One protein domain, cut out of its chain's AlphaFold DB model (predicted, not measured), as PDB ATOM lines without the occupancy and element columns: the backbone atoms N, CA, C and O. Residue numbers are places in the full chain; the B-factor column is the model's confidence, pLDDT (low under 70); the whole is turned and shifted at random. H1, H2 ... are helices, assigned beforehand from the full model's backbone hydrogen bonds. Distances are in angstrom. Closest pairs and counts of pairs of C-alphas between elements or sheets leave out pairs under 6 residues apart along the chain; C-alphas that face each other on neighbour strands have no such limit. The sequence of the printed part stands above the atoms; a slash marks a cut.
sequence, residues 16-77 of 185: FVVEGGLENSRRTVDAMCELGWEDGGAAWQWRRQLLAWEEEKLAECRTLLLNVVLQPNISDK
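Overview. This is residues 16 to 77 of the 185 residues of the protein "zf-RVT domain-containing protein" of Trifolium subterraneum (UniProt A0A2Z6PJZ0). The model has little regular structure: one straight helix, H2, forms one side of a loose run of loops, and the short helix H1 sits across from it. The winding link of residues 35 to 51 joins them, passing near the middle of the domain, while residues 19 to 24 stick out. The printed part has 62 residues with two named helices, H1 then H2, and no named strand; the class is all helix, with 21 residues in named elements. It is loose, with a radius of gyration of the C-alphas of 13.4 A, and spans 38 by 28 by 21 A.

Arrangement. H2, residues 52 to 66, and H1, residues 29 to 34, are apart. Residues 51 to 57, of which 52 to 57 belong to H2, stand free. In H1 and H2 every O i to N i+4 pair is within hydrogen-bond range.

Along the chain. H2 runs 21.1 A from C-alpha 52 at (-16.353, 53.196, -52.401) to C-alpha 66 at (-21.108, 44.601, -33.755). H1 begins at C-alpha 29 at (-32.202, 48.573, -35.458) and measures 8.8 A.

Size, cuts and confidence. The C-alphas farthest apart, of Phe 16 and Ile 74, are 38.5 A apart. The printed part has no cut. H1 to H2 is a long link. Residues 16 to 26 have pLDDT under 70.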
ATOM      1  N   PHE A  16     -33.724  47.459 -61.837       39.94
ATOM      2  CA  PHE A  16     -34.875  47.222 -60.953       39.94
ATOM      3  C   PHE A  16     -35.591  45.857 -60.959       39.94
ATOM      4  O   PHE A  16     -36.321  45.514 -61.881       39.94
ATOM      5  N   VAL A  17     -35.588  45.204 -59.790       37.78
ATOM      6  CA  VAL A  17     -36.799  44.549 -59.271       37.78
ATOM      7  C   VAL A  17     -37.112  45.179 -57.916       37.78
ATOM      8  O   VAL A  17     -36.446  44.910 -56.920       37.78
ATOM      9  N   VAL A  18     -38.095  46.080 -57.910       42.09
ATOM     10  CA  VAL A  18     -38.837  46.476 -56.709       42.09
ATOM     11  C   VAL A  18     -40.105  45.647 -56.722       42.09
ATOM     12  O   VAL A  18     -41.020  45.929 -57.489       42.09
ATOM     13  N   GLU A  19     -40.160  44.636 -55.869       35.28
ATOM     14  CA  GLU A  19     -41.439  44.183 -55.342       35.28
ATOM     15  C   GLU A  19     -41.571  44.756 -53.933       35.28
ATOM     16  O   GLU A  19     -40.799  44.420 -53.037       35.28
ATOM     17  N   GLY A  20     -42.533  45.669 -53.775       32.53
ATOM     18  CA  GLY A  20     -43.013  46.121 -52.471       32.53
ATOM     19  C   GLY A  20     -42.795  47.597 -52.140       32.53
ATOM     20  O   GLY A  20     -42.010  47.914 -51.259       32.53
ATOM     21  N   GLY A  21     -43.580  48.477 -52.769       31.92
ATOM     22  CA  GLY A  21     -44.210  49.600 -52.060       31.92
ATOM     23  C   GLY A  21     -43.388  50.871 -51.812       31.92
ATOM     24  O   GLY A  21     -42.307  50.875 -51.238       31.92
ATOM     25  N   LEU A  22     -43.985  51.997 -52.200       38.03
ATOM     26  CA  LEU A  22     -43.578  53.375 -51.924       38.03
ATOM     27  C   LEU A  22     -43.694  53.741 -50.433       38.03
ATOM     28  O   LEU A  22     -44.439  54.644 -50.066       38.03
ATOM     29  N   GLU A  23     -42.926  53.094 -49.567       42.62
ATOM     30  CA  GLU A  23     -42.736  53.565 -48.200       42.62
ATOM     31  C   GLU A  23     -41.245  53.738 -47.946       42.62
ATOM     32  O   GLU A  23     -40.414  52.894 -48.282       42.62
ATOM     33  N   ASN A  24     -40.877  54.882 -47.377       46.78
ATOM     34  CA  ASN A  24     -39.579  55.046 -46.742       46.78
ATOM     35  C   ASN A  24     -39.479  53.937 -45.685       46.78
ATOM     36  O   ASN A  24     -40.022  54.097 -44.594       46.78
ATOM     37  N   SER A  25     -38.859  52.803 -46.029       55.78
ATOM     38  CA  SER A  25     -38.733  51.643 -45.151       55.78
ATOM     39  C   SER A  25     -37.849  52.032 -43.968       55.78
ATOM     40  O   SER A  25     -36.627  51.892 -43.988       55.78
ATOM     41  N   ARG A  26     -38.466  52.628 -42.946       58.47
ATOM     42  CA  ARG A  26     -37.865  52.836 -41.635       58.47
ATOM     43  C   ARG A  26     -37.795  51.466 -40.980       58.47
ATOM     44  O   ARG A  26     -38.724  51.060 -40.292       58.47
ATOM     45  N   ARG A  27     -36.707  50.740 -41.232       71.12
ATOM     46  CA  ARG A  27     -36.367  49.555 -40.446       71.12
ATOM     47  C   ARG A  27     -35.814  50.002 -39.097       71.12
ATOM     48  O   ARG A  27     -35.008  50.931 -39.034       71.12
ATOM     49  N   THR A  28     -36.284  49.375 -38.026       78.94
ATOM     50  CA  THR A  28     -35.711  49.548 -36.688       78.94
ATOM     51  C   THR A  28     -34.369  48.821 -36.612       78.94
ATOM     52  O   THR A  28     -34.127  47.872 -37.359       78.94
ATOM     53  N   VAL A  29     -33.489  49.253 -35.704       81.12
ATOM     54  CA  VAL A  29     -32.202  48.573 -35.458       81.12
ATOM     55  C   VAL A  29     -32.428  47.126 -35.003       81.12
ATOM     56  O   VAL A  29     -31.661  46.247 -35.372       81.12
ATOM     57  N   ASP A  30     -33.521  46.880 -34.282       82.44
ATOM     58  CA  ASP A  30     -33.979  45.551 -33.872       82.44
ATOM     59  C   ASP A  30     -34.246  44.626 -35.072       82.44
ATOM     60  O   ASP A  30     -33.589  43.599 -35.225       82.44
ATOM     61  N   ALA A  31     -35.072  45.066 -36.028       82.88
ATOM     62  CA  ALA A  31     -35.323  44.315 -37.259       82.88
ATOM     63  C   ALA A  31     -34.053  44.131 -38.114       82.88
ATOM     64  O   ALA A  31     -33.893  43.133 -38.811       82.88
ATOM     65  N   MET A  32     -33.131  45.098 -38.086       85.69
ATOM     66  CA  MET A  32     -31.835  44.962 -38.759       85.69
ATOM     67  C   MET A  32     -30.932  43.925 -38.082       85.69
ATOM     68  O   MET A  32     -30.193  43.237 -38.781       85.69
ATOM     69  N   CYS A  33     -30.996  43.796 -36.755       84.31
ATOM     70  CA  CYS A  33     -30.250  42.788 -36.006       84.31
ATOM     71  C   CYS A  33     -30.726  41.373 -36.362       84.31
ATOM     72  O   CYS A  33     -29.900  40.502 -36.615       84.31
ATOM     73  N   GLU A  34     -32.042  41.157 -36.457       84.94
ATOM     74  CA  GLU A  34     -32.617  39.862 -36.855       84.94
ATOM     75  C   GLU A  34     -32.226  39.446 -38.278       84.94
ATOM     76  O   GLU A  34     -32.003  38.269 -38.556       84.94
ATOM     77  N   LEU A  35     -32.123  40.414 -39.191       84.94
ATOM     78  CA  LEU A  35     -31.765  40.174 -40.589       84.94
ATOM     79  C   LEU A  35     -30.255  40.003 -40.820       84.94
ATOM     80  O   LEU A  35     -29.856  39.682 -41.943       84.94
ATOM     81  N   GLY A  36     -29.429  40.234 -39.797       85.12
ATOM     82  CA  GLY A  36     -27.973  40.236 -39.883       85.12
ATOM     83  C   GLY A  36     -27.443  41.491 -40.580       85.12
ATOM     84  O   GLY A  36     -27.685  41.726 -41.768       85.12
ATOM     85  N   TRP A  37     -26.688  42.315 -39.850       86.62
ATOM     86  CA  TRP A  37     -26.023  43.502 -40.404       86.62
ATOM     87  C   TRP A  37     -24.588  43.246 -40.880       86.62
ATOM     88  O   TRP A  37     -23.950  44.168 -41.393       86.62
ATOM     89  N   GLU A  38     -24.067  42.030 -40.732       82.62
ATOM     90  CA  GLU A  38     -22.766  41.633 -41.278       82.62
ATOM     91  C   GLU A  38     -22.771  41.473 -42.811       82.62
ATOM     92  O   GLU A  38     -23.773  41.700 -43.499       82.62
ATOM     93  N   ASP A  39     -21.611  41.121 -43.366       75.75
ATOM     94  CA  ASP A  39     -21.473  40.802 -44.784       75.75
ATOM     95  C   ASP A  39     -22.325  39.589 -45.164       75.75
ATOM     96  O   ASP A  39     -22.237  38.525 -44.558       75.75
ATOM     97  N   GLY A  40     -23.167  39.763 -46.185       73.44
ATOM     98  CA  GLY A  40     -24.125  38.746 -46.623       73.44
ATOM     99  C   GLY A  40     -25.456  38.742 -45.861       73.44
ATOM    100  O   GLY A  40     -26.366  38.025 -46.267       73.44
ATOM    101  N   GLY A  41     -25.601  39.561 -44.813       78.81
ATOM    102  CA  GLY A  41     -26.862  39.743 -44.099       78.81
ATOM    103  C   GLY A  41     -27.871  40.625 -44.853       78.81
ATOM    104  O   GLY A  41     -27.509  41.467 -45.680       78.81
ATOM    105  N   ALA A  42     -29.162  40.437 -44.576       83.00
ATOM    106  CA  ALA A  42     -30.272  41.087 -45.282       83.00
ATOM    107  C   ALA A  42     -30.703  42.433 -44.662       83.00
ATOM    108  O   ALA A  42     -31.700  43.031 -45.097       83.00
ATOM    109  N   ALA A  43     -29.976  42.921 -43.648       86.06
ATOM    110  CA  ALA A  43     -30.289  44.181 -42.975       86.06
ATOM    111  C   ALA A  43     -30.170  45.394 -43.905       86.06
ATOM    112  O   ALA A  43     -30.964  46.332 -43.804       86.06
ATOM    113  N   TRP A  44     -29.198  45.367 -44.819       83.88
ATOM    114  CA  TRP A  44     -28.880  46.478 -45.710       83.88
ATOM    115  C   TRP A  44     -29.484  46.252 -47.091       83.88
ATOM    116  O   TRP A  44     -29.116  45.319 -47.801       83.88
ATOM    117  N   GLN A  45     -30.394  47.134 -47.494       80.81
ATOM    118  CA  GLN A  45     -30.988  47.118 -48.827       80.81
ATOM    119  C   GLN A  45     -30.800  48.488 -49.471       80.81
ATOM    120  O   GLN A  45     -31.468  49.462 -49.118       80.81
ATOM    121  N   TRP A  46     -29.852  48.573 -50.403       78.94
ATOM    122  CA  TRP A  46     -29.490  49.824 -51.060       78.94
ATOM    123  C   TRP A  46     -30.227  49.983 -52.388       78.94
ATOM    124  O   TRP A  46     -30.342  49.045 -53.171       78.94
ATOM    125  N   ARG A  47     -30.694  51.205 -52.674       71.75
ATOM    126  CA  ARG A  47     -31.363  51.534 -53.949       71.75
ATOM    127  C   ARG A  47     -30.410  51.539 -55.149       71.75
ATOM    128  O   ARG A  47     -30.861  51.484 -56.286       71.75
ATOM    129  N   ARG A  48     -29.107  51.663 -54.891       79.88
ATOM    130  CA  ARG A  48     -28.022  51.621 -55.875       79.88
ATOM    131  C   ARG A  48     -26.803  50.951 -55.257       79.88
ATOM    132  O   ARG A  48     -26.714  50.870 -54.035       79.88
ATOM    133  N   GLN A  49     -25.853  50.557 -56.098       77.00
ATOM    134  CA  GLN A  49     -24.518  50.198 -55.625       77.00
ATOM    135  C   GLN A  49     -23.920  51.360 -54.830       77.00
ATOM    136  O   GLN A  49     -24.079  52.531 -55.206       77.00
ATOM    137  N   LEU A  50     -23.289  51.030 -53.707       79.75
ATOM    138  CA  LEU A  50     -22.593  52.007 -52.889       79.75
ATOM    139  C   LEU A  50     -21.343  52.489 -53.622       79.75
ATOM    140  O   LEU A  50     -20.706  51.759 -54.376       79.75
ATOM    141  N   LEU A  51     -21.018  53.760 -53.430       83.00
ATOM    142  CA  LEU A  51     -19.735  54.299 -53.861       83.00
ATOM    143  C   LEU A  51     -18.676  53.834 -52.856       83.00
ATOM    144  O   LEU A  51     -19.000  53.599 -51.696       83.00
ATOM    145  N   ALA A  52     -17.407  53.753 -53.257       73.75
ATOM    146  CA  ALA A  52     -16.353  53.196 -52.401       73.75
ATOM    147  C   ALA A  52     -16.257  53.878 -51.017       73.75
ATOM    148  O   ALA A  52     -16.073  53.220 -49.998       73.75
ATOM    149  N   TRP A  53     -16.467  55.198 -50.942       76.25
ATOM    150  CA  TRP A  53     -16.487  55.912 -49.657       76.25
ATOM    151  C   TRP A  53     -17.746  55.637 -48.824       76.25
ATOM    152  O   TRP A  53     -17.742  55.833 -47.614       76.25
ATOM    153  N   GLU A  54     -18.849  55.234 -49.450       83.62
ATOM    154  CA  GLU A  54     -20.053  54.806 -48.736       83.62
ATOM    155  C   GLU A  54     -19.901  53.378 -48.223       83.62
ATOM    156  O   GLU A  54     -20.402  53.087 -47.143       83.62
ATOM    157  N   GLU A  55     -19.177  52.516 -48.942       83.00
ATOM    158  CA  GLU A  55     -18.784  51.191 -48.455       83.00
ATOM    159  C   GLU A  55     -17.851  51.298 -47.247       83.00
ATOM    160  O   GLU A  55     -18.069  50.613 -46.253       83.00
ATOM    161  N   GLU A  56     -16.879  52.216 -47.274       83.38
ATOM    162  CA  GLU A  56     -16.021  52.512 -46.118       83.38
ATOM    163  C   GLU A  56     -16.855  52.974 -44.912       83.38
ATOM    164  O   GLU A  56     -16.705  52.467 -43.800       83.38
ATOM    165  N   LYS A  57     -17.814  53.881 -45.136       85.25
ATOM    166  CA  LYS A  57     -18.726  54.342 -44.079       85.25
ATOM    167  C   LYS A  57     -19.660  53.238 -43.594       85.25
ATOM    168  O   LYS A  57     -19.960  53.182 -42.403       85.25
ATOM    169  N   LEU A  58     -20.107  52.350 -44.478       88.06
ATOM    170  CA  LEU A  58     -20.895  51.186 -44.098       88.06
ATOM    171  C   LEU A  58     -20.066  50.210 -43.258       88.06
ATOM    172  O   LEU A  58     -20.576  49.698 -42.265       88.06
ATOM    173  N   ALA A  59     -18.802  49.980 -43.613       86.56
ATOM    174  CA  ALA A  59     -17.891  49.146 -42.837       86.56
ATOM    175  C   ALA A  59     -17.702  49.710 -41.420       86.56
ATOM    176  O   ALA A  59     -17.900  48.980 -40.450       86.56
ATOM    177  N   GLU A  60     -17.450  51.018 -41.286       88.00
ATOM    178  CA  GLU A  60     -17.403  51.701 -39.983       88.00
ATOM    179  C   GLU A  60     -18.708  51.507 -39.189       88.00
ATOM    180  O   GLU A  60     -18.681  51.129 -38.015       88.00
ATOM    181  N   CYS A  61     -19.865  51.719 -39.828       87.75
ATOM    182  CA  CYS A  61     -21.177  51.529 -39.204       87.75
ATOM    183  C   CYS A  61     -21.390  50.090 -38.719       87.75
ATOM    184  O   CYS A  61     -21.865  49.884 -37.603       87.75
ATOM    185  N   ARG A  62     -21.019  49.090 -39.521       86.75
ATOM    186  CA  ARG A  62     -21.110  47.673 -39.146       86.75
ATOM    187  C   ARG A  62     -20.239  47.364 -37.936       86.75
ATOM    188  O   ARG A  62     -20.715  46.728 -37.003       86.75
ATOM    189  N   THR A  63     -19.007  47.870 -37.898       87.56
ATOM    190  CA  THR A  63     -18.122  47.712 -36.734       87.56
ATOM    191  C   THR A  63     -18.723  48.316 -35.465       87.56
ATOM    192  O   THR A  63     -18.602  47.736 -34.385       87.56
ATOM    193  N   LEU A  64     -19.398  49.462 -35.570       86.81
ATOM    194  CA  LEU A  64     -20.094  50.062 -34.431       86.81
ATOM    195  C   LEU A  64     -21.263  49.188 -33.962       86.81
ATOM    196  O   LEU A  64     -21.428  49.008 -32.757       86.81
ATOM    197  N   LEU A  65     -22.031  48.620 -34.894       86.69
ATOM    198  CA  LEU A  65     -23.179  47.764 -34.591       86.69
ATOM    199  C   LEU A  65     -22.778  46.410 -33.990       86.69
ATOM    200  O   LEU A  65     -23.466  45.934 -33.095       86.69
ATOM    201  N   LEU A  66     -21.631  45.834 -34.370       83.75
ATOM    202  CA  LEU A  66     -21.108  44.601 -33.755       83.75
ATOM    203  C   LEU A  66     -20.899  44.715 -32.234       83.75
ATOM    204  O   LEU A  66     -20.907  43.705 -31.538       83.75
ATOM    205  N   ASN A  67     -20.723  45.932 -31.712       82.44
ATOM    206  CA  ASN A  67     -20.549  46.186 -30.282       82.44
ATOM    207  C   ASN A  67     -21.865  46.537 -29.558       82.44
ATOM    208  O   ASN A  67     -21.840  46.905 -28.383       82.44
ATOM    209  N   VAL A  68     -23.011  46.464 -30.242       83.06
ATOM    210  CA  VAL A  68     -24.326  46.782 -29.673       83.06
ATOM    211  C   VAL A  68     -24.994  45.514 -29.153       83.06
ATOM    212  O   VAL A  68     -25.127  44.526 -29.866       83.06
ATOM    213  N   VAL A  69     -25.478  45.570 -27.911       83.38
ATOM    214  CA  VAL A  69     -26.322  44.528 -27.312       83.38
ATOM    215  C   VAL A  69     -27.722  45.101 -27.126       83.38
ATOM    216  O   VAL A  69     -27.925  45.981 -26.287       83.38
ATOM    217  N   LEU A  70     -28.680  44.614 -27.913       83.50
ATOM    218  CA  LEU A  70     -30.075  45.039 -27.821       83.50
ATOM    219  C   LEU A  70     -30.740  44.462 -26.565       83.50
ATOM    220  O   LEU A  70     -30.496  43.320 -26.176       83.50
ATOM    221  N   GLN A  71     -31.570  45.276 -25.913       85.00
ATOM    222  CA  GLN A  71     -32.276  44.921 -24.684       85.00
ATOM    223  C   GLN A  71     -33.786  44.892 -24.976       85.00
ATOM    224  O   GLN A  71     -34.402  45.954 -25.028       85.00
ATOM    225  N   PRO A  72     -34.409  43.709 -25.144       80.25
ATOM    226  CA  PRO A  72     -35.750  43.581 -25.734       80.25
ATOM    227  C   PRO A  72     -36.882  44.223 -24.915       80.25
ATOM    228  O   PRO A  72     -37.957  44.476 -25.442       80.25
ATOM    229  N   ASN A  73     -36.652  44.509 -23.631       86.06
ATOM    230  CA  ASN A  73     -37.655  45.079 -22.724       86.06
ATOM    231  C   ASN A  73     -37.297  46.488 -22.223       86.06
ATOM    232  O   ASN A  73     -37.869  46.957 -21.239       86.06
ATOM    233  N   ILE A  74     -36.330  47.160 -22.854       86.19
ATOM    234  CA  ILE A  74     -35.919  48.515 -22.479       86.19
ATOM    235  C   ILE A  74     -36.203  49.444 -23.654       86.19
ATOM    236  O   ILE A  74     -35.724  49.223 -24.758       86.19
ATOM    237  N   SER A  75     -36.984  50.494 -23.407       84.62
ATOM    238  CA  SER A  75     -37.239  51.525 -24.412       84.62
ATOM    239  C   SER A  75     -35.985  52.367 -24.656       84.62
ATOM    240  O   SER A  75     -35.284  52.740 -23.710       84.62
ATOM    241  N   ASP A  76     -35.728  52.684 -25.926       84.62
ATOM    242  CA  ASP A  76     -34.609  53.523 -26.339       84.62
ATOM    243  C   ASP A  76     -34.653  54.902 -25.669       84.62
ATOM    244  O   ASP A  76     -35.680  55.584 -25.636       84.62
ATOM    245  N   LYS A  77     -33.495  55.346 -25.172       83.19
ATOM    246  CA  LYS A  77     -33.311  56.687 -24.610       83.19
ATOM    247  C   LYS A  77     -32.070  57.352 -25.187       83.19
ATOM    248  O   LYS A  77     -31.030  56.719 -25.362       83.19
TER     249      LYS A  77